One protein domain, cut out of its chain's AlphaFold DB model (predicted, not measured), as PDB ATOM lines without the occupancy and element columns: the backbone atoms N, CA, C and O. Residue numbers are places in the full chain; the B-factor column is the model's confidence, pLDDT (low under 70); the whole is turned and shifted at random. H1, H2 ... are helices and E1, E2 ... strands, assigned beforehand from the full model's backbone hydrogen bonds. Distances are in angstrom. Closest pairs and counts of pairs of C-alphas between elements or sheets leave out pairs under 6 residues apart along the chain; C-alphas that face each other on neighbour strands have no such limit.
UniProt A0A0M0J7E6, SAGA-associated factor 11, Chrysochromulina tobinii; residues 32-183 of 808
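What this domain is: This is residues 32 to 183 of the 808 residues of the protein "SAGA-associated factor 11" of Chrysochromulina tobinii (UniProt A0A0M0J7E6). Two long helices, H1 and H4, lie side by side and run opposite ways, and H3 packs steeply across H1, reaching H4 with its residues 133 to 138. Beyond one end of this pair is a small head, made of the three-stranded sheet E1, E3, E2, the short H2 and the long loops 83 to 99 and 103 to 116. You are looking at 152 printed residues with four named helices and three named strands, in the order H1, H2, E1, E2, E3, H3, H4; the sheet is antiparallel and the class is mostly helix. The whole is loose, with a radius of gyration of the C-alphas of 19.4 A, and only just elongated, with spans of 63 by 32 by 27 A.

Where its parts are: Find C-alpha 36 at (172.702, 168.256, 124.530); from there H1 runs through residues 36 to 62, 38.3 A, to C-alpha 62 at (191.983, 186.963, 151.769). Next come H2, residues 73 to 76, and the strands E1, residues 80 to 82, E2, residues 100 to 102, and E3, residues 117 to 120. H3, residues 122 to 138, is 23.8 A long. H4, residues 152 to 182, runs 45.5 A and ends at C-alpha 182, (163.920, 166.913, 128.617).

How they stand to each other: Look first at H1 and H4, which touch at a shallow tilt of 3 degrees, opposite ways; their closest C-alphas, of Ser 37 and Val 179, are 5.3 A apart. H3 touches residues 48 to 60 of H1 at a steep tilt of 53 degrees, opposite ways, closest at the C-alphas of Ala 56 and Phe 130, 4.9 A. With residues 133 to 138 H3 touches residues 162 to 169 of H4 at a steep tilt of 56 degrees, the same way, closest at the C-alphas of Ile 137 and Ala 165, 4.4 A. In the sheet, E3 is the inner strand. It is antiparallel to E1 at 152 degrees, with N 81 and O 118 within hydrogen-bond range at 2.9 A. E2 and E3 form a hairpin, antiparallel at 145 degrees, with N 101 and O 119 at 2.8 A. H2 only grazes the sheet with residues 73 to 75, and H3 only grazes it with residues 122 to 126. H1 and H4 are not on the sheet. In H1, H3 and H4 every O i to N i+4 pair is within hydrogen-bond range; H2 is too short for such a pair.

The domain as a whole: The C-alphas farthest apart, of Pro 109 and Met 183, are 64.6 A apart. The printed part has no cut. The links E1 to E2, E2 to E3 and H3 to H4 are long. The mean pLDDT of the printed part is 79.6; look for values under 70 at residues 33, 67 and 96, 104 to 116 and 141 to 149.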
ATOM      1  N   PHE A  32     182.143 165.754 118.667       71.94
ATOM      2  CA  PHE A  32     181.709 164.655 119.521       71.94
ATOM      3  C   PHE A  32     180.191 164.529 119.425       71.94
ATOM      4  O   PHE A  32     179.478 165.483 119.711       71.94
ATOM      5  N   ALA A  33     179.694 163.353 119.042       67.88
ATOM      6  CA  ALA A  33     178.264 163.046 119.012       67.88
ATOM      7  C   ALA A  33     177.721 162.866 120.443       67.88
ATOM      8  O   ALA A  33     177.404 161.758 120.863       67.88
ATOM      9  N   LEU A  34     177.713 163.951 121.217       72.56
ATOM     10  CA  LEU A  34     177.162 164.008 122.566       72.56
ATOM     11  C   LEU A  34     175.801 164.690 122.526       72.56
ATOM     12  O   LEU A  34     175.650 165.759 121.927       72.56
ATOM     13  N   ASP A  35     174.841 164.096 123.224       75.88
ATOM     14  CA  ASP A  35     173.526 164.690 123.406       75.88
ATOM     15  C   ASP A  35     173.641 166.020 124.160       75.88
ATOM     16  O   ASP A  35     174.521 166.217 125.008       75.88
ATOM     17  N   PHE A  36     172.728 166.948 123.871       76.12
ATOM     18  CA  PHE A  36     172.702 168.256 124.530       76.12
ATOM     19  C   PHE A  36     172.562 168.119 126.054       76.12
ATOM     20  O   PHE A  36     173.243 168.808 126.810       76.12
ATOM     21  N   SER A  37     171.770 167.145 126.502       81.75
ATOM     22  CA  SER A  37     171.642 166.744 127.904       81.75
ATOM     23  C   SER A  37     172.993 166.389 128.533       81.75
ATOM     24  O   SER A  37     173.346 166.910 129.590       81.75
ATOM     25  N   THR A  38     173.795 165.557 127.863       80.62
ATOM     26  CA  THR A  38     175.129 165.164 128.339       80.62
ATOM     27  C   THR A  38     176.088 166.349 128.367       80.62
ATOM     28  O   THR A  38     176.867 166.488 129.306       80.62
ATOM     29  N   LEU A  39     176.017 167.239 127.373       80.31
ATOM     30  CA  LEU A  39     176.833 168.451 127.334       80.31
ATOM     31  C   LEU A  39     176.533 169.379 128.514       80.31
ATOM     32  O   LEU A  39     177.463 169.887 129.144       80.31
ATOM     33  N   THR A  40     175.256 169.615 128.807       82.75
ATOM     34  CA  THR A  40     174.846 170.463 129.927       82.75
ATOM     35  C   THR A  40     175.326 169.867 131.247       82.75
ATOM     36  O   THR A  40     175.934 170.581 132.037       82.75
ATOM     37  N   VAL A  41     175.205 168.548 131.435       85.38
ATOM     38  CA  VAL A  41     175.751 167.849 132.614       85.38
ATOM     39  C   VAL A  41     177.270 168.021 132.722       85.38
ATOM     40  O   VAL A  41     177.774 168.399 133.778       85.38
ATOM     41  N   VAL A  42     178.016 167.818 131.630       83.75
ATOM     42  CA  VAL A  42     179.476 168.037 131.605       83.75
ATOM     43  C   VAL A  42     179.820 169.492 131.933       83.75
ATOM     44  O   VAL A  42     180.766 169.756 132.673       83.75
ATOM     45  N   THR A  43     179.037 170.444 131.430       81.69
ATOM     46  CA  THR A  43     179.226 171.876 131.691       81.69
ATOM     47  C   THR A  43     178.958 172.219 133.155       81.69
ATOM     48  O   THR A  43     179.734 172.969 133.741       81.69
ATOM     49  N   CYS A  44     177.931 171.635 133.776       87.12
ATOM     50  CA  CYS A  44     177.660 171.772 135.207       87.12
ATOM     51  C   CYS A  44     178.818 171.227 136.059       87.12
ATOM     52  O   CYS A  44     179.255 171.900 136.991       87.12
ATOM     53  N   ILE A  45     179.374 170.060 135.707       85.69
ATOM     54  CA  ILE A  45     180.526 169.459 136.406       85.69
ATOM     55  C   ILE A  45     181.766 170.355 136.288       85.69
ATOM     56  O   ILE A  45     182.419 170.660 137.287       85.69
ATOM     57  N   LEU A  46     182.082 170.818 135.075       84.88
ATOM     58  CA  LEU A  46     183.190 171.751 134.857       84.88
ATOM     59  C   LEU A  46     182.953 173.089 135.571       84.88
ATOM     60  O   LEU A  46     183.905 173.690 136.066       84.88
ATOM     61  N   GLY A  47     181.695 173.525 135.667       85.69
ATOM     62  CA  GLY A  47     181.265 174.682 136.444       85.69
ATOM     63  C   GLY A  47     181.601 174.536 137.927       85.69
ATOM     64  O   GLY A  47     182.285 175.403 138.467       85.69
ATOM     65  N   TYR A  48     181.211 173.426 138.566       87.81
ATOM     66  CA  TYR A  48     181.548 173.143 139.969       87.81
ATOM     67  C   TYR A  48     183.058 173.193 140.227       87.81
ATOM     68  O   TYR A  48     183.502 173.856 141.164       87.81
ATOM     69  N   LEU A  49     183.860 172.546 139.377       89.38
ATOM     70  CA  LEU A  49     185.319 172.517 139.533       89.38
ATOM     71  C   LEU A  49     185.946 173.904 139.349       89.38
ATOM     72  O   LEU A  49     186.820 174.307 140.118       89.38
ATOM     73  N   TYR A  50     185.498 174.648 138.337       88.81
ATOM     74  CA  TYR A  50     186.017 175.978 138.036       88.81
ATOM     75  C   TYR A  50     185.687 176.986 139.139       88.81
ATOM     76  O   TYR A  50     186.580 177.680 139.632       88.81
ATOM     77  N   PHE A  51     184.422 177.054 139.558       90.44
ATOM     78  CA  PHE A  51     184.000 177.978 140.605       90.44
ATOM     79  C   PHE A  51     184.517 177.570 141.985       90.44
ATOM     80  O   PHE A  51     184.930 178.446 142.741       90.44
ATOM     81  N   GLY A  52     184.602 176.268 142.279       91.25
ATOM     82  CA  GLY A  52     185.240 175.766 143.498       91.25
ATOM     83  C   GLY A  52     186.697 176.213 143.599       91.25
ATOM     84  O   GLY A  52     187.121 176.720 144.634       91.25
ATOM     85  N   HIS A  53     187.454 176.126 142.500       90.81
ATOM     86  CA  HIS A  53     188.843 176.582 142.460       90.81
ATOM     87  C   HIS A  53     188.949 178.100 142.653       90.81
ATOM     88  O   HIS A  53     189.799 178.567 143.410       90.81
ATOM     89  N   LEU A  54     188.085 178.874 141.988       90.81
ATOM     90  CA  LEU A  54     188.081 180.332 142.103       90.81
ATOM     91  C   LEU A  54     187.783 180.805 143.524       90.81
ATOM     92  O   LEU A  54     188.536 181.624 144.050       90.81
ATOM     93  N   LEU A  55     186.713 180.299 144.140       90.56
ATOM     94  CA  LEU A  55     186.341 180.688 145.498       90.56
ATOM     95  C   LEU A  55     187.405 180.244 146.512       90.56
ATOM     96  O   LEU A  55     187.705 180.989 147.440       90.56
ATOM     97  N   ALA A  56     188.052 179.092 146.296       89.75
ATOM     98  CA  ALA A  56     189.092 178.595 147.199       89.75
ATOM     99  C   ALA A  56     190.330 179.490 147.167       89.75
ATOM    100  O   ALA A  56     190.812 179.944 148.204       89.75
ATOM    101  N   CYS A  57     190.797 179.830 145.964       88.94
ATOM    102  CA  CYS A  57     191.895 180.775 145.780       88.94
ATOM    103  C   CYS A  57     191.550 182.166 146.333       88.94
ATOM    104  O   CYS A  57     192.425 182.837 146.876       88.94
ATOM    105  N   PHE A  58     190.290 182.594 146.223       87.44
ATOM    106  CA  PHE A  58     189.827 183.873 146.760       87.44
ATOM    107  C   PHE A  58     189.846 183.898 148.297       87.44
ATOM    108  O   PHE A  58     190.325 184.871 148.880       87.44
ATOM    109  N   LEU A  59     189.439 182.805 148.953       86.19
ATOM    110  CA  LEU A  59     189.528 182.652 150.409       86.19
ATOM    111  C   LEU A  59     190.987 182.618 150.903       86.19
ATOM    112  O   LEU A  59     191.334 183.296 151.873       86.19
ATOM    113  N   VAL A  60     191.862 181.869 150.219       86.25
ATOM    114  CA  VAL A  60     193.298 181.804 150.550       86.25
ATOM    115  C   VAL A  60     193.963 183.167 150.391       86.25
ATOM    116  O   VAL A  60     194.757 183.551 151.250       86.25
ATOM    117  N   LEU A  61     193.627 183.903 149.326       85.00
ATOM    118  CA  LEU A  61     194.140 185.248 149.080       85.00
ATOM    119  C   LEU A  61     193.725 186.216 150.192       85.00
ATOM    120  O   LEU A  61     194.569 186.968 150.668       85.00
ATOM    121  N   GLY A  62     192.469 186.156 150.647       81.44
ATOM    122  CA  GLY A  62     191.983 186.963 151.769       81.44
ATOM    123  C   GLY A  62     192.816 186.781 153.037       81.44
ATOM    124  O   GLY A  62     193.301 187.761 153.595       81.44
ATOM    125  N   GLY A  63     193.082 185.530 153.423       77.44
ATOM    126  CA  GLY A  63     193.929 185.214 154.583       77.44
ATOM    127  C   GLY A  63     195.436 185.381 154.340       77.44
ATOM    128  O   GLY A  63     196.236 185.093 155.222       77.44
ATOM    129  N   SER A  64     195.870 185.742 153.131       76.38
ATOM    130  CA  SER A  64     197.275 186.080 152.830       76.38
ATOM    131  C   SER A  64     197.519 187.590 152.799       76.38
ATOM    132  O   SER A  64     198.670 188.007 152.737       76.38
ATOM    133  N   LEU A  65     196.456 188.402 152.815       74.75
ATOM    134  CA  LEU A  65     196.532 189.864 152.872       74.75
ATOM    135  C   LEU A  65     196.554 190.407 154.311       74.75
ATOM    136  O   LEU A  65     196.746 191.605 154.496       74.75
ATOM    137  N   ALA A  66     196.334 189.551 155.311       72.69
ATOM    138  CA  ALA A  66     196.437 189.915 156.720       72.69
ATOM    139  C   ALA A  66     197.903 190.115 157.142       72.69
ATOM    140  O   ALA A  66     198.799 189.449 156.624       72.69
ATOM    141  N   GLU A  67     198.136 191.017 158.100       69.88
ATOM    142  CA  GLU A  67     199.481 191.376 158.580       69.88
ATOM    143  C   GLU A  67     200.199 190.202 159.267       69.88
ATOM    144  O   GLU A  67     201.411 190.045 159.116       69.88
ATOM    145  N   THR A  68     199.452 189.344 159.965       72.81
ATOM    146  CA  THR A  68     199.933 188.123 160.619       72.81
ATOM    147  C   THR A  68     199.054 186.936 160.197       72.81
ATOM    148  O   THR A  68     197.830 186.985 160.325       72.81
ATOM    149  N   PRO A  69     199.626 185.818 159.709       75.00
ATOM    150  CA  PRO A  69     198.836 184.638 159.342       75.00
ATOM    151  C   PRO A  69     198.229 183.924 160.563       75.00
ATOM    152  O   PRO A  69     197.273 183.165 160.409       75.00
ATOM    153  N   LEU A  70     198.755 184.172 161.766       77.00
ATOM    154  CA  LEU A  70     198.265 183.599 163.024       77.00
ATOM    155  C   LEU A  70     196.923 184.193 163.476       77.00
ATOM    156  O   LEU A  70     196.113 183.468 164.044       77.00
ATOM    157  N   ASP A  71     196.648 185.460 163.156       76.56
ATOM    158  CA  ASP A  71     195.376 186.106 163.506       76.56
ATOM    159  C   ASP A  71     194.273 185.837 162.475       76.56
ATOM    160  O   ASP A  71     193.168 186.347 162.600       76.56
ATOM    161  N   THR A  72     194.548 185.044 161.440       83.31
ATOM    162  CA  THR A  72     193.561 184.659 160.419       83.31
ATOM    163  C   THR A  72     192.886 183.337 160.757       83.31
ATOM    164  O   THR A  72     193.350 182.570 161.608       83.31
ATOM    165  N   TRP A  73     191.871 182.975 159.973       82.75
ATOM    166  CA  TRP A  73     191.330 181.612 159.949       82.75
ATOM    167  C   TRP A  73     192.414 180.519 159.828       82.75
ATOM    168  O   TRP A  73     192.219 179.410 160.328       82.75
ATOM    169  N   LYS A  74     193.574 180.811 159.206       83.25
ATOM    170  CA  LYS A  74     194.698 179.865 159.093       83.25
ATOM    171  C   LYS A  74     195.336 179.584 160.451       83.25
ATOM    172  O   LYS A  74     195.634 178.431 160.738       83.25
ATOM    173  N   GLY A  75     195.537 180.597 161.288       78.12
ATOM    174  CA  GLY A  75     196.068 180.403 162.636       78.12
ATOM    175  C   GLY A  75     195.045 179.761 163.564       78.12
ATOM    176  O   GLY A  75     195.339 178.775 164.236       78.12
ATOM    177  N   SER A  76     193.799 180.232 163.505       77.94
ATOM    178  CA  SER A  76     192.730 179.729 164.369       77.94
ATOM    179  C   SER A  76     192.409 178.243 164.143       77.94
ATOM    180  O   SER A  76     192.194 177.486 165.088       77.94
ATOM    181  N   LYS A  77     192.479 177.775 162.889       78.00
ATOM    182  CA  LYS A  77     192.324 176.354 162.526       78.00
ATOM    183  C   LYS A  77     193.643 175.560 162.550       78.00
ATOM    184  O   LYS A  77     193.690 174.447 162.026       78.00
ATOM    185  N   LYS A  78     194.714 176.101 163.148       80.44
ATOM    186  CA  LYS A  78     196.042 175.460 163.265       80.44
ATOM    187  C   LYS A  78     196.669 175.053 161.910       80.44
ATOM    188  O   LYS A  78     197.387 174.058 161.818       80.44
ATOM    189  N   PHE A  79     196.399 175.801 160.838       83.12
ATOM    190  CA  PHE A  79     197.119 175.706 159.554       83.12
ATOM    191  C   PHE A  79     198.393 176.552 159.528       83.12
ATOM    192  O   PHE A  79     199.278 176.295 158.714       83.12
ATOM    193  N   CYS A  80     198.491 177.544 160.407       85.88
ATOM    194  CA  CYS A  80     199.737 178.209 160.747       85.88
ATOM    195  C   CYS A  80     199.910 178.141 162.264       85.88
ATOM    196  O   CYS A  80     198.963 178.412 163.001       85.88
ATOM    197  N   VAL A  81     201.092 177.745 162.723       83.56
ATOM    198  CA  VAL A  81     201.412 177.565 164.144       83.56
ATOM    199  C   VAL A  81     202.757 178.209 164.451       83.56
ATOM    200  O   VAL A  81     203.623 178.290 163.583       83.56
ATOM    201  N   GLN A  82     202.926 178.671 165.686       83.94
ATOM    202  CA  GLN A  82     204.208 179.154 166.185       83.94
ATOM    203  C   GLN A  82     204.848 178.044 167.016       83.94
ATOM    204  O   GLN A  82     204.285 177.636 168.032       83.94
ATOM    205  N   THR A  83     205.971 177.495 166.552       78.94
ATOM    206  CA  THR A  83     206.656 176.390 167.233       78.94
ATOM    207  C   THR A  83     208.104 176.255 166.768       78.94
ATOM    208  O   THR A  83     208.417 176.606 165.633       78.94
ATOM    209  N   ASP A  84     208.964 175.713 167.632       76.00
ATOM    210  CA  ASP A  84     210.395 175.551 167.356       76.00
ATOM    211  C   ASP A  84     210.647 174.550 166.210       76.00
ATOM    212  O   ASP A  84     211.438 174.828 165.309       76.00
ATOM    213  N   ASP A  85     209.938 173.411 166.199       76.81
ATOM    214  CA  ASP A  85     209.958 172.445 165.092       76.81
ATOM    215  C   ASP A  85     208.628 171.663 164.981       76.81
ATOM    216  O   ASP A  85     208.350 170.789 165.812       76.81
ATOM    217  N   PRO A  86     207.787 171.921 163.961       75.69
ATOM    218  CA  PRO A  86     206.533 171.194 163.751       75.69
ATOM    219  C   PRO A  86     206.740 169.764 163.213       75.69
ATOM    220  O   PRO A  86     205.770 169.010 163.094       75.69
ATOM    221  N   HIS A  87     207.975 169.385 162.863       78.56
ATOM    222  CA  HIS A  87     208.342 168.035 162.435       78.56
ATOM    223  C   HIS A  87     208.766 167.119 163.592       78.56
ATOM    224  O   HIS A  87     208.915 165.915 163.370       78.56
ATOM    225  N   ASP A  88     208.925 167.641 164.813       79.12
ATOM    226  CA  ASP A  88     209.195 166.815 165.990       79.12
ATOM    227  C   ASP A  88     207.959 165.979 166.346       79.12
ATOM    228  O   ASP A  88     206.887 166.512 166.616       79.12
ATOM    229  N   VAL A  89     208.118 164.654 166.391       76.31
ATOM    230  CA  VAL A  89     207.075 163.685 166.776       76.31
ATOM    231  C   VAL A  89     206.501 163.917 168.175       76.31
ATOM    232  O   VAL A  89     205.402 163.448 168.461       76.31
ATOM    233  N   ASN A  90     207.228 164.620 169.045       76.62
ATOM    234  CA  ASN A  90     206.780 164.954 170.396       76.62
ATOM    235  C   ASN A  90     206.006 166.281 170.464       76.62
ATOM    236  O   ASN A  90     205.519 166.651 171.533       76.62
ATOM    237  N   ASN A  91     205.891 166.999 169.345       79.50
ATOM    238  CA  ASN A  91     205.175 168.262 169.263       79.50
ATOM    239  C   ASN A  91     203.657 168.034 169.153       79.50
ATOM    240  O   ASN A  91     203.198 167.198 168.375       79.50
ATOM    241  N   GLU A  92     202.857 168.827 169.875       78.19
ATOM    242  CA  GLU A  92     201.385 168.793 169.813       78.19
ATOM    243  C   GLU A  92     200.852 169.050 168.389       78.19
ATOM    244  O   GLU A  92     199.768 168.594 168.020       78.19
ATOM    245  N   PHE A  93     201.626 169.761 167.564       73.62
ATOM    246  CA  PHE A  93     201.258 170.111 166.192       73.62
ATOM    247  C   PHE A  93     201.778 169.122 165.137       73.62
ATOM    248  O   PHE A  93     201.533 169.330 163.944       73.62
ATOM    249  N   PHE A  94     202.457 168.041 165.546       76.25
ATOM    250  CA  PHE A  94     203.005 167.048 164.626       76.25
ATOM    251  C   PHE A  94     201.901 166.346 163.836       76.25
ATOM    252  O   PHE A  94     201.041 165.654 164.386       76.25
ATOM    253  N   GLN A  95     201.944 166.493 162.512       75.12
ATOM    254  CA  GLN A  95     201.069 165.764 161.598       75.12
ATOM    255  C   GLN A  95     201.902 165.138 160.474       75.12
ATOM    256  O   GLN A  95     202.449 165.874 159.651       75.12
ATOM    257  N   PRO A  96     201.966 163.795 160.378       69.56
ATOM    258  CA  PRO A  96     202.895 163.106 159.475       69.56
ATOM    259  C   PRO A  96     202.584 163.306 157.983       69.56
ATOM    260  O   PRO A  96     203.408 162.979 157.136       69.56
ATOM    261  N   TYR A  97     201.404 163.833 157.647       74.12
ATOM    262  CA  TYR A  97     200.936 164.053 156.274       74.12
ATOM    263  C   TYR A  97     200.955 165.525 155.831       74.12
ATOM    264  O   TYR A  97     200.569 165.809 154.699       74.12
ATOM    265  N   LYS A  98     201.363 166.467 156.694       76.25
ATOM    266  CA  LYS A  98     201.439 167.894 156.350       76.25
ATOM    267  C   LYS A  98     202.881 168.302 156.089       76.25
ATOM    268  O   LYS A  98     203.755 168.069 156.919       76.25
ATOM    269  N   THR A  99     203.119 168.958 154.958       82.69
ATOM    270  CA  THR A  99     204.369 169.691 154.756       82.69
ATOM    271  C   THR A  99     204.268 171.052 155.439       82.69
ATOM    272  O   THR A  99     203.266 171.754 155.293       82.69
ATOM    273  N   TRP A 100     205.288 171.414 156.213       82.81
ATOM    274  CA  TRP A 100     205.379 172.707 156.884       82.81
ATOM    275  C   TRP A 100     206.414 173.573 156.174       82.81
ATOM    276  O   TRP A 100     207.469 173.098 155.759       82.81
ATOM    277  N   VAL A 101     206.093 174.850 156.008       83.62
ATOM    278  CA  VAL A 101     206.946 175.853 155.379       83.62
ATOM    279  C   VAL A 101     207.128 176.995 156.367       83.62
ATOM    280  O   VAL A 101     206.150 177.590 156.826       83.62
ATOM    281  N   LEU A 102     208.385 177.298 156.684       81.31
ATOM    282  CA  LEU A 102     208.736 178.432 157.527       81.31
ATOM    283  C   LEU A 102     208.459 179.737 156.773       81.31
ATOM    284  O   LEU A 102     208.941 179.937 155.653       81.31
ATOM    285  N   MET A 103     207.673 180.622 157.380       76.25
ATOM    286  CA  MET A 103     207.369 181.929 156.804       76.25
ATOM    287  C   MET A 103     208.560 182.887 156.969       76.25
ATOM    288  O   MET A 103     209.233 182.861 158.001       76.25
ATOM    289  N   PRO A 104     208.838 183.755 155.976       69.81
ATOM    290  CA  PRO A 104     209.859 184.782 156.127       69.81
ATOM    291  C   PRO A 104     209.467 185.768 157.244       69.81
ATOM    292  O   PRO A 104     208.276 186.059 157.396       69.81
ATOM    293  N   PRO A 105     210.441 186.301 158.005       65.31
ATOM    294  CA  PRO A 105     210.157 187.209 159.109       65.31
ATOM    295  C   PRO A 105     209.428 188.469 158.609       65.31
ATOM    296  O   PRO A 105     209.769 188.991 157.539       65.31
ATOM    297  N   PRO A 106     208.421 188.966 159.353       65.88
ATOM    298  CA  PRO A 106     207.641 190.126 158.945       65.88
ATOM    299  C   PRO A 106     208.519 191.382 158.848       65.88
ATOM    300  O   PRO A 106     209.431 191.595 159.642       65.88
ATOM    301  N   SER A 107     208.231 192.248 157.870       62.28
ATOM    302  CA  SER A 107     208.996 193.485 157.635       62.28
ATOM    303  C   SER A 107     208.732 194.589 158.666       62.28
ATOM    304  O   SER A 107     209.448 195.588 158.680       62.28
ATOM    305  N   ASN A 108     207.684 194.447 159.483       67.94
ATOM    306  CA  ASN A 108     207.316 195.407 160.520       67.94
ATOM    307  C   ASN A 108     208.135 195.143 161.804       67.94
ATOM    308  O   ASN A 108     208.000 194.058 162.375       67.94
ATOM    309  N   PRO A 109     208.957 196.099 162.283       61.22
ATOM    310  CA  PRO A 109     209.798 195.917 163.469       61.22
ATOM    311  C   PRO A 109     209.013 195.635 164.760       61.22
ATOM    312  O   PRO A 109     209.539 194.943 165.628       61.22
ATOM    313  N   ASP A 110     207.757 196.079 164.869       61.16
ATOM    314  CA  ASP A 110     206.924 195.839 166.059       61.16
ATOM    315  C   ASP A 110     206.493 194.365 166.198       61.16
ATOM    316  O   ASP A 110     206.222 193.892 167.298       61.16
ATOM    317  N   ILE A 111     206.489 193.616 165.090       62.88
ATOM    318  CA  ILE A 111     206.029 192.217 164.988       62.88
ATOM    319  C   ILE A 111     207.211 191.275 164.665       62.88
ATOM    320  O   ILE A 111     207.060 190.059 164.572       62.88
ATOM    321  N   ALA A 112     208.429 191.815 164.542       59.03
ATOM    322  CA  ALA A 112     209.646 191.075 164.187       59.03
ATOM    323  C   ALA A 112     210.080 190.021 165.227       59.03
ATOM    324  O   ALA A 112     210.962 189.214 164.947       59.03
ATOM    325  N   HIS A 113     209.464 190.023 166.412       58.69
ATOM    326  CA  HIS A 113     209.661 189.022 167.462       58.69
ATOM    327  C   HIS A 113     208.881 187.717 167.214       58.69
ATOM    328  O   HIS A 113     209.142 186.727 167.889       58.69
ATOM    329  N   LEU A 114     207.956 187.685 166.242       59.47
ATOM    330  CA  LEU A 114     207.347 186.446 165.749       59.47
ATOM    331  C   LEU A 114     208.257 185.767 164.714       59.47
ATOM    332  O   LEU A 114     207.921 185.652 163.533       59.47
ATOM    333  N   THR A 115     209.430 185.324 165.160       62.44
ATOM    334  CA  THR A 115     210.187 184.285 164.457       62.44
ATOM    335  C   THR A 115     209.500 182.934 164.702       62.44
ATOM    336  O   THR A 115     208.752 182.784 165.669       62.44
ATOM    337  N   ASP A 116     209.687 181.967 163.799       69.62
ATOM    338  CA  ASP A 116     209.232 180.571 163.983       69.62
ATOM    339  C   ASP A 116     207.732 180.307 163.728       69.62
ATOM    340  O   ASP A 116     207.109 179.423 164.323       69.62
ATOM    341  N   VAL A 117     207.133 181.055 162.788       79.88
ATOM    342  CA  VAL A 117     205.786 180.757 162.268       79.88
ATOM    343  C   VAL A 117     205.870 179.776 161.101       79.88
ATOM    344  O   VAL A 117     206.361 180.101 160.014       79.88
ATOM    345  N   TRP A 118     205.319 178.586 161.311       83.75
ATOM    346  CA  TRP A 118     205.238 177.521 160.321       83.75
ATOM    347  C   TRP A 118     203.826 177.434 159.761       83.75
ATOM    348  O   TRP A 118     202.860 177.272 160.505       83.75
ATOM    349  N   CYS A 119     203.699 177.512 158.440       85.69
ATOM    350  CA  CYS A 119     202.427 177.341 157.748       85.69
ATOM    351  C   CYS A 119     202.432 176.063 156.913       85.69
ATOM    352  O   CYS A 119     203.456 175.649 156.376       85.69
ATOM    353  N   VAL A 120     201.263 175.449 156.783       85.69
ATOM    354  CA  VAL A 120     201.065 174.279 155.929       85.69
ATOM    355  C   VAL A 120     201.345 174.625 154.462       85.69
ATOM    356  O   VAL A 120     201.042 175.727 153.997       85.69
ATOM    357  N   GLY A 121     201.917 173.667 153.731       83.88
ATOM    358  CA  GLY A 121     202.255 173.781 152.321       83.88
ATOM    359  C   GLY A 121     201.089 174.243 151.429       83.88
ATOM    360  O   GLY A 121     199.909 174.040 151.736       83.88
ATOM    361  N   PRO A 122     201.398 174.889 150.288       83.06
ATOM    362  CA  PRO A 122     200.387 175.497 149.424       83.06
ATOM    363  C   PRO A 122     199.440 174.475 148.783       83.06
ATOM    364  O   PRO A 122     198.298 174.818 148.480       83.06
ATOM    365  N   TYR A 123     199.886 173.233 148.570       83.88
ATOM    366  CA  TYR A 123     199.053 172.173 148.000       83.88
ATOM    367  C   TYR A 123     197.985 171.718 148.996       83.88
ATOM    368  O   TYR A 123     196.801 171.680 148.671       83.88
ATOM    369  N   GLU A 124     198.388 171.443 150.227       83.75
ATOM    370  CA  GLU A 124     197.527 170.993 151.310       83.75
ATOM    371  C   GLU A 124     196.524 172.089 151.692       83.75
ATOM    372  O   GLU A 124     195.337 171.811 151.867       83.75
ATOM    373  N   LEU A 125     196.968 173.351 151.721       83.62
ATOM    374  CA  LEU A 125     196.091 174.501 151.937       83.62
ATOM    375  C   LEU A 125     195.052 174.657 150.814       83.62
ATOM    376  O   LEU A 125     193.882 174.954 151.077       83.62
ATOM    377  N   TRP A 126     195.455 174.434 149.559       88.31
ATOM    378  CA  TRP A 126     194.544 174.470 148.418       88.31
ATOM    379  C   TRP A 126     193.521 173.333 148.466       88.31
ATOM    380  O   TRP A 126     192.339 173.590 148.266       88.31
ATOM    381  N   VAL A 127     193.932 172.098 148.776       86.31
ATOM    382  CA  VAL A 127     193.020 170.942 148.844       86.31
ATOM    383  C   VAL A 127     191.920 171.171 149.884       86.31
ATOM    384  O   VAL A 127     190.750 170.927 149.594       86.31
ATOM    385  N   MET A 128     192.270 171.698 151.061       82.25
ATOM    386  CA  MET A 128     191.303 171.944 152.139       82.25
ATOM    387  C   MET A 128     190.344 173.091 151.813       82.25
ATOM    388  O   MET A 128     189.134 172.963 151.990       82.25
ATOM    389  N   THR A 129     190.856 174.197 151.268       86.00
ATOM    390  CA  THR A 129     190.001 175.331 150.881       86.00
ATOM    391  C   THR A 129     189.140 175.016 149.659       86.00
ATOM    392  O   THR A 129     187.996 175.456 149.589       86.00
ATOM    393  N   PHE A 130     189.631 174.202 148.723       89.12
ATOM    394  CA  PHE A 130     188.853 173.685 147.596       89.12
ATOM    395  C   PHE A 130     187.732 172.753 148.050       89.12
ATOM    396  O   PHE A 130     186.606 172.891 147.576       89.12
ATOM    397  N   TYR A 131     188.011 171.866 149.007       86.44
ATOM    398  CA  TYR A 131     187.001 171.040 149.660       86.44
ATOM    399  C   TYR A 131     185.911 171.898 150.320       86.44
ATOM    400  O   TYR A 131     184.736 171.720 149.999       86.44
ATOM    401  N   TRP A 132     186.285 172.891 151.138       84.75
ATOM    402  CA  TRP A 132     185.323 173.799 151.776       84.75
ATOM    403  C   TRP A 132     184.453 174.551 150.767       84.75
ATOM    404  O   TRP A 132     183.248 174.677 150.964       84.75
ATOM    405  N   MET A 133     185.038 175.035 149.668       87.62
ATOM    406  CA  MET A 133     184.279 175.779 148.662       87.62
ATOM    407  C   MET A 133     183.401 174.881 147.797       87.62
ATOM    408  O   MET A 133     182.298 175.291 147.454       87.62
ATOM    409  N   ILE A 134     183.831 173.663 147.453       87.50
ATOM    410  CA  ILE A 134     182.961 172.705 146.755       87.50
ATOM    411  C   ILE A 134     181.777 172.318 147.631       87.50
ATOM    412  O   ILE A 134     180.652 172.308 147.137       87.50
ATOM    413  N   MET A 135     182.020 172.055 148.916       84.75
ATOM    414  CA  MET A 135     180.963 171.810 149.889       84.75
ATOM    415  C   MET A 135     179.962 172.972 149.893       84.75
ATOM    416  O   MET A 135     178.786 172.780 149.576       84.75
ATOM    417  N   LEU A 136     180.457 174.199 150.062       85.06
ATOM    418  CA  LEU A 136     179.639 175.409 150.070       85.06
ATOM    419  C   LEU A 136     178.832 175.610 148.774       85.06
ATOM    420  O   LEU A 136     177.644 175.916 148.838       85.06
ATOM    421  N   ILE A 137     179.442 175.412 147.596       88.38
ATOM    422  CA  ILE A 137     178.740 175.514 146.301       88.38
ATOM    423  C   ILE A 137     177.720 174.387 146.145       88.38
ATOM    424  O   ILE A 137     176.683 174.608 145.540       88.38
ATOM    425  N   SER A 138     177.964 173.187 146.668       86.06
ATOM    426  CA  SER A 138     176.991 172.086 146.592       86.06
ATOM    427  C   SER A 138     175.795 172.257 147.538       86.06
ATOM    428  O   SER A 138     174.814 171.529 147.427       86.06
ATOM    429  N   GLY A 139     175.852 173.229 148.454       78.88
ATOM    430  CA  GLY A 139     174.841 173.441 149.491       78.88
ATOM    431  C   GLY A 139     175.034 172.566 150.734       78.88
ATOM    432  O   GLY A 139     174.340 172.774 151.727       78.88
ATOM    433  N   ALA A 140     176.002 171.646 150.717       73.81
ATOM    434  CA  ALA A 140     176.476 170.959 151.907       73.81
ATOM    435  C   ALA A 140     177.417 171.907 152.668       73.81
ATOM    436  O   ALA A 140     178.573 172.062 152.293       73.81
ATOM    437  N   ALA A 141     176.957 172.593 153.716       63.94
ATOM    438  CA  ALA A 141     177.916 173.223 154.635       63.94
ATOM    439  C   ALA A 141     178.575 172.116 155.491       63.94
ATOM    440  O   ALA A 141     178.136 170.977 155.449       63.94
ATOM    441  N   GLY A 142     179.629 172.392 156.246       55.38
ATOM    442  CA  GLY A 142     180.183 171.451 157.227       55.38
ATOM    443  C   GLY A 142     180.572 172.221 158.484       55.38
ATOM    444  O   GLY A 142     180.797 173.427 158.404       55.38
ATOM    445  N   GLY A 143     180.675 171.555 159.637       55.66
ATOM    446  CA  GLY A 143     181.046 172.198 160.913       55.66
ATOM    447  C   GLY A 143     182.437 172.855 160.924       55.66
ATOM    448  O   GLY A 143     182.768 173.622 161.818       55.66
ATOM    449  N   ASP A 144     183.267 172.627 159.904       57.22
ATOM    450  CA  ASP A 144     184.602 173.222 159.823       57.22
ATOM    451  C   ASP A 144     184.604 174.718 159.462       57.22
ATOM    452  O   ASP A 144     185.642 175.368 159.596       57.22
ATOM    453  N   THR A 145     183.467 175.295 159.053       60.56
ATOM    454  CA  THR A 145     183.353 176.696 158.600       60.56
ATOM    455  C   THR A 145     182.849 177.673 159.667       60.56
ATOM    456  O   THR A 145     182.215 178.676 159.343       60.56
ATOM    457  N   ASP A 146     183.096 177.391 160.944       60.53
ATOM    458  CA  ASP A 146     182.672 178.264 162.042       60.53
ATOM    459  C   ASP A 146     183.264 179.679 161.934       60.53
ATOM    460  O   ASP A 146     184.479 179.880 161.997       60.53
ATOM    461  N   ALA A 147     182.381 180.680 161.862       59.25
ATOM    462  CA  ALA A 147     182.737 182.104 161.842       59.25
ATOM    463  C   ALA A 147     183.345 182.606 163.168       59.25
ATOM    464  O   ALA A 147     183.866 183.713 163.228       59.25
ATOM    465  N   ILE A 148     183.296 181.792 164.230       60.22
ATOM    466  CA  ILE A 148     183.846 182.102 165.562       60.22
ATOM    467  C   ILE A 148     185.371 182.316 165.497       60.22
ATOM    468  O   ILE A 148     185.941 183.035 166.311       60.22
ATOM    469  N   TYR A 149     186.018 181.719 164.498       63.16
ATOM    470  CA  TYR A 149     187.468 181.665 164.326       63.16
ATOM    471  C   TYR A 149     187.996 182.622 163.244       63.16
ATOM    472  O   TYR A 149     189.126 182.468 162.783       63.16
ATOM    473  N   MET A 150     187.171 183.576 162.798       73.62
ATOM    474  CA  MET A 150     187.479 184.479 161.686       73.62
ATOM    475  C   MET A 150     187.450 185.944 162.110       73.62
ATOM    476  O   MET A 150     186.579 186.382 162.862       73.62
ATOM    477  N   ASN A 151     188.353 186.739 161.538       79.75
ATOM    478  CA  ASN A 151     188.317 188.189 161.710       79.75
ATOM    479  C   ASN A 151     187.058 188.802 161.070       79.75
ATOM    480  O   ASN A 151     186.486 188.215 160.146       79.75
ATOM    481  N   PRO A 152     186.628 190.015 161.472       82.69
ATOM    482  CA  PRO A 152     185.469 190.676 160.863       82.69
ATOM    483  C   PRO A 152     185.589 190.848 159.340       82.69
ATOM    484  O   PRO A 152     184.627 190.621 158.608       82.69
ATOM    485  N   SER A 153     186.782 191.188 158.844       81.00
ATOM    486  CA  SER A 153     187.073 191.307 157.408       81.00
ATOM    487  C   SER A 153     186.997 189.962 156.676       81.00
ATOM    488  O   SER A 153     186.474 189.887 155.564       81.00
ATOM    489  N   GLU A 154     187.460 188.885 157.310       82.75
ATOM    490  CA  GLU A 154     187.394 187.520 156.779       82.75
ATOM    491  C   GLU A 154     185.968 186.975 156.796       82.75
ATOM    492  O   GLU A 154     185.540 186.336 155.839       82.75
ATOM    493  N   SER A 155     185.196 187.313 157.827       83.50
ATOM    494  CA  SER A 155     183.781 186.964 157.946       83.50
ATOM    495  C   SER A 155     182.951 187.609 156.831       83.50
ATOM    496  O   SER A 155     182.081 186.962 156.249       83.50
ATOM    497  N   MET A 156     183.247 188.863 156.465       84.50
ATOM    498  CA  MET A 156     182.619 189.529 155.315       84.50
ATOM    499  C   MET A 156     182.998 188.870 153.983       84.50
ATOM    500  O   MET A 156     182.139 188.681 153.118       84.50
ATOM    501  N   LEU A 157     184.269 188.493 153.815       84.88
ATOM    502  CA  LEU A 157     184.746 187.783 152.629       84.88
ATOM    503  C   LEU A 157     184.079 186.409 152.491       84.88
ATOM    504  O   LEU A 157     183.633 186.041 151.402       84.88
ATOM    505  N   PHE A 158     183.980 185.669 153.593       84.38
ATOM    506  CA  PHE A 158     183.337 184.364 153.642       84.38
ATOM    507  C   PHE A 158     181.836 184.478 153.348       84.38
ATOM    508  O   PHE A 158     181.329 183.749 152.502       84.38
ATOM    509  N   MET A 159     181.143 185.466 153.929       85.50
ATOM    510  CA  MET A 159     179.740 185.769 153.611       85.50
ATOM    511  C   MET A 159     179.534 186.043 152.115       85.50
ATOM    512  O   MET A 159     178.596 185.519 151.513       85.50
ATOM    513  N   PHE A 160     180.418 186.827 151.492       88.06
ATOM    514  CA  PHE A 160     180.373 187.068 150.051       88.06
ATOM    515  C   PHE A 160     180.557 185.770 149.247       88.06
ATOM    516  O   PHE A 160     179.783 185.512 148.323       88.06
ATOM    517  N   CYS A 161     181.528 184.928 149.618       87.25
ATOM    518  CA  CYS A 161     181.743 183.625 148.981       87.25
ATOM    519  C   CYS A 161     180.509 182.725 149.107       87.25
ATOM    520  O   CYS A 161     180.123 182.100 148.123       87.25
ATOM    521  N   THR A 162     179.851 182.719 150.269       87.19
ATOM    522  CA  THR A 162     178.612 181.970 150.515       87.19
ATOM    523  C   THR A 162     177.468 182.443 149.627       87.19
ATOM    524  O   THR A 162     176.802 181.624 149.004       87.19
ATOM    525  N   ILE A 163     177.256 183.757 149.492       89.69
ATOM    526  CA  ILE A 163     176.209 184.294 148.608       89.69
ATOM    527  C   ILE A 163     176.469 183.880 147.154       89.69
ATOM    528  O   ILE A 163     175.561 183.404 146.470       89.69
ATOM    529  N   VAL A 164     177.711 184.023 146.682       90.50
ATOM    530  CA  VAL A 164     178.100 183.634 145.318       90.50
ATOM    531  C   VAL A 164     177.942 182.124 145.110       90.50
ATOM    532  O   VAL A 164     177.395 181.707 144.089       90.50
ATOM    533  N   ALA A 165     178.347 181.309 146.081       89.31
ATOM    534  CA  ALA A 165     178.198 179.858 146.056       89.31
ATOM    535  C   ALA A 165     176.721 179.427 145.974       89.31
ATOM    536  O   ALA A 165     176.382 178.609 145.122       89.31
ATOM    537  N   CYS A 166     175.827 180.037 146.760       88.38
ATOM    538  CA  CYS A 166     174.384 179.765 146.717       88.38
ATOM    539  C   CYS A 166     173.749 180.099 145.356       88.38
ATOM    540  O   CYS A 166     172.903 179.350 144.854       88.38
ATOM    541  N   LEU A 167     174.159 181.211 144.738       92.19
ATOM    542  CA  LEU A 167     173.692 181.586 143.400       92.19
ATOM    543  C   LEU A 167     174.156 180.572 142.348       92.19
ATOM    544  O   LEU A 167     173.357 180.141 141.516       92.19
ATOM    545  N   ILE A 168     175.425 180.160 142.409       90.50
ATOM    546  CA  ILE A 168     175.985 179.147 141.506       90.50
ATOM    547  C   ILE A 168     175.250 177.814 141.679       90.50
ATOM    548  O   ILE A 168     174.852 177.216 140.679       90.50
ATOM    549  N   ASN A 169     175.001 177.388 142.921       90.00
ATOM    550  CA  ASN A 169     174.255 176.165 143.206       90.00
ATOM    551  C   ASN A 169     172.868 176.183 142.557       90.00
ATOM    552  O   ASN A 169     172.481 175.246 141.864       90.00
ATOM    553  N   SER A 170     172.143 177.294 142.715       91.25
ATOM    554  CA  SER A 170     170.783 177.452 142.191       91.25
ATOM    555  C   SER A 170     170.736 177.328 140.664       91.25
ATOM    556  O   SER A 170     169.860 176.659 140.120       91.25
ATOM    557  N   VAL A 171     171.707 177.926 139.963       89.25
ATOM    558  CA  VAL A 171     171.815 177.835 138.495       89.25
ATOM    559  C   VAL A 171     172.139 176.411 138.046       89.25
ATOM    560  O   VAL A 171     171.569 175.931 137.061       89.25
ATOM    561  N   ILE A 172     173.038 175.722 138.753       88.00
ATOM    562  CA  ILE A 172     173.424 174.354 138.398       88.00
ATOM    563  C   ILE A 172     172.263 173.383 138.641       88.00
ATOM    564  O   ILE A 172     171.937 172.611 137.739       88.00
ATOM    565  N   ILE A 173     171.590 173.464 139.791       87.88
ATOM    566  CA  ILE A 173     170.411 172.642 140.098       87.88
ATOM    567  C   ILE A 173     169.311 172.871 139.054       87.88
ATOM    568  O   ILE A 173     168.790 171.904 138.502       87.88
ATOM    569  N   ALA A 174     169.002 174.127 138.714       88.38
ATOM    570  CA  ALA A 174     167.997 174.437 137.697       88.38
ATOM    571  C   ALA A 174     168.346 173.832 136.325       88.38
ATOM    572  O   ALA A 174     167.486 173.241 135.673       88.38
ATOM    573  N   SER A 175     169.615 173.919 135.916       86.19
ATOM    574  CA  SER A 175     170.093 173.348 134.648       86.19
ATOM    575  C   SER A 175     169.999 171.817 134.629       86.19
ATOM    576  O   SER A 175     169.667 171.227 133.605       86.19
ATOM    577  N   LEU A 176     170.261 171.157 135.761       84.50
ATOM    578  CA  LEU A 176     170.118 169.704 135.885       84.50
ATOM    579  C   LEU A 176     168.647 169.267 135.848       84.50
ATOM    580  O   LEU A 176     168.330 168.281 135.181       84.50
ATOM    581  N   CYS A 177     167.747 170.008 136.503       84.44
ATOM    582  CA  CYS A 177     166.303 169.764 136.444       84.44
ATOM    583  C   CYS A 177     165.748 169.907 135.019       84.44
ATOM    584  O   CYS A 177     164.942 169.079 134.598       84.44
ATOM    585  N   ASP A 178     166.209 170.912 134.270       83.12
ATOM    586  CA  ASP A 178     165.834 171.111 132.864       83.12
ATOM    587  C   ASP A 178     166.336 169.977 131.958       83.12
ATOM    588  O   ASP A 178     165.624 169.489 131.081       83.12
ATOM    589  N   VAL A 179     167.548 169.476 132.201       86.19
ATOM    590  CA  VAL A 179     168.033 168.290 131.490       86.19
ATOM    591  C   VAL A 179     167.155 167.081 131.806       86.19
ATOM    592  O   VAL A 179     166.739 166.381 130.886       86.19
ATOM    593  N   LEU A 180     166.845 166.841 133.084       77.00
ATOM    594  CA  LEU A 180     166.046 165.699 133.537       77.00
ATOM    595  C   LEU A 180     164.638 165.677 132.932       77.00
ATOM    596  O   LEU A 180     164.182 164.611 132.512       77.00
ATOM    597  N   SER A 181     163.967 166.826 132.851       80.06
ATOM    598  CA  SER A 181     162.635 166.927 132.244       80.06
ATOM    599  C   SER A 181     162.662 166.660 130.734       80.06
ATOM    600  O   SER A 181     161.716 166.081 130.197       80.06
ATOM    601  N   ASN A 182     163.770 166.997 130.068       76.25
ATOM    602  CA  ASN A 182     163.920 166.913 128.617       76.25
ATOM    603  C   ASN A 182     164.720 165.694 128.119       76.25
ATOM    604  O   ASN A 182     164.881 165.534 126.912       76.25
ATOM    605  N   MET A 183     165.206 164.805 128.997       75.06
ATOM    606  CA  MET A 183     166.005 163.631 128.595       75.06
ATOM    607  C   MET A 183     165.216 162.574 127.803       75.06
ATOM    608  O   MET A 183     165.823 161.783 127.086       75.06
TER     609      MET A 183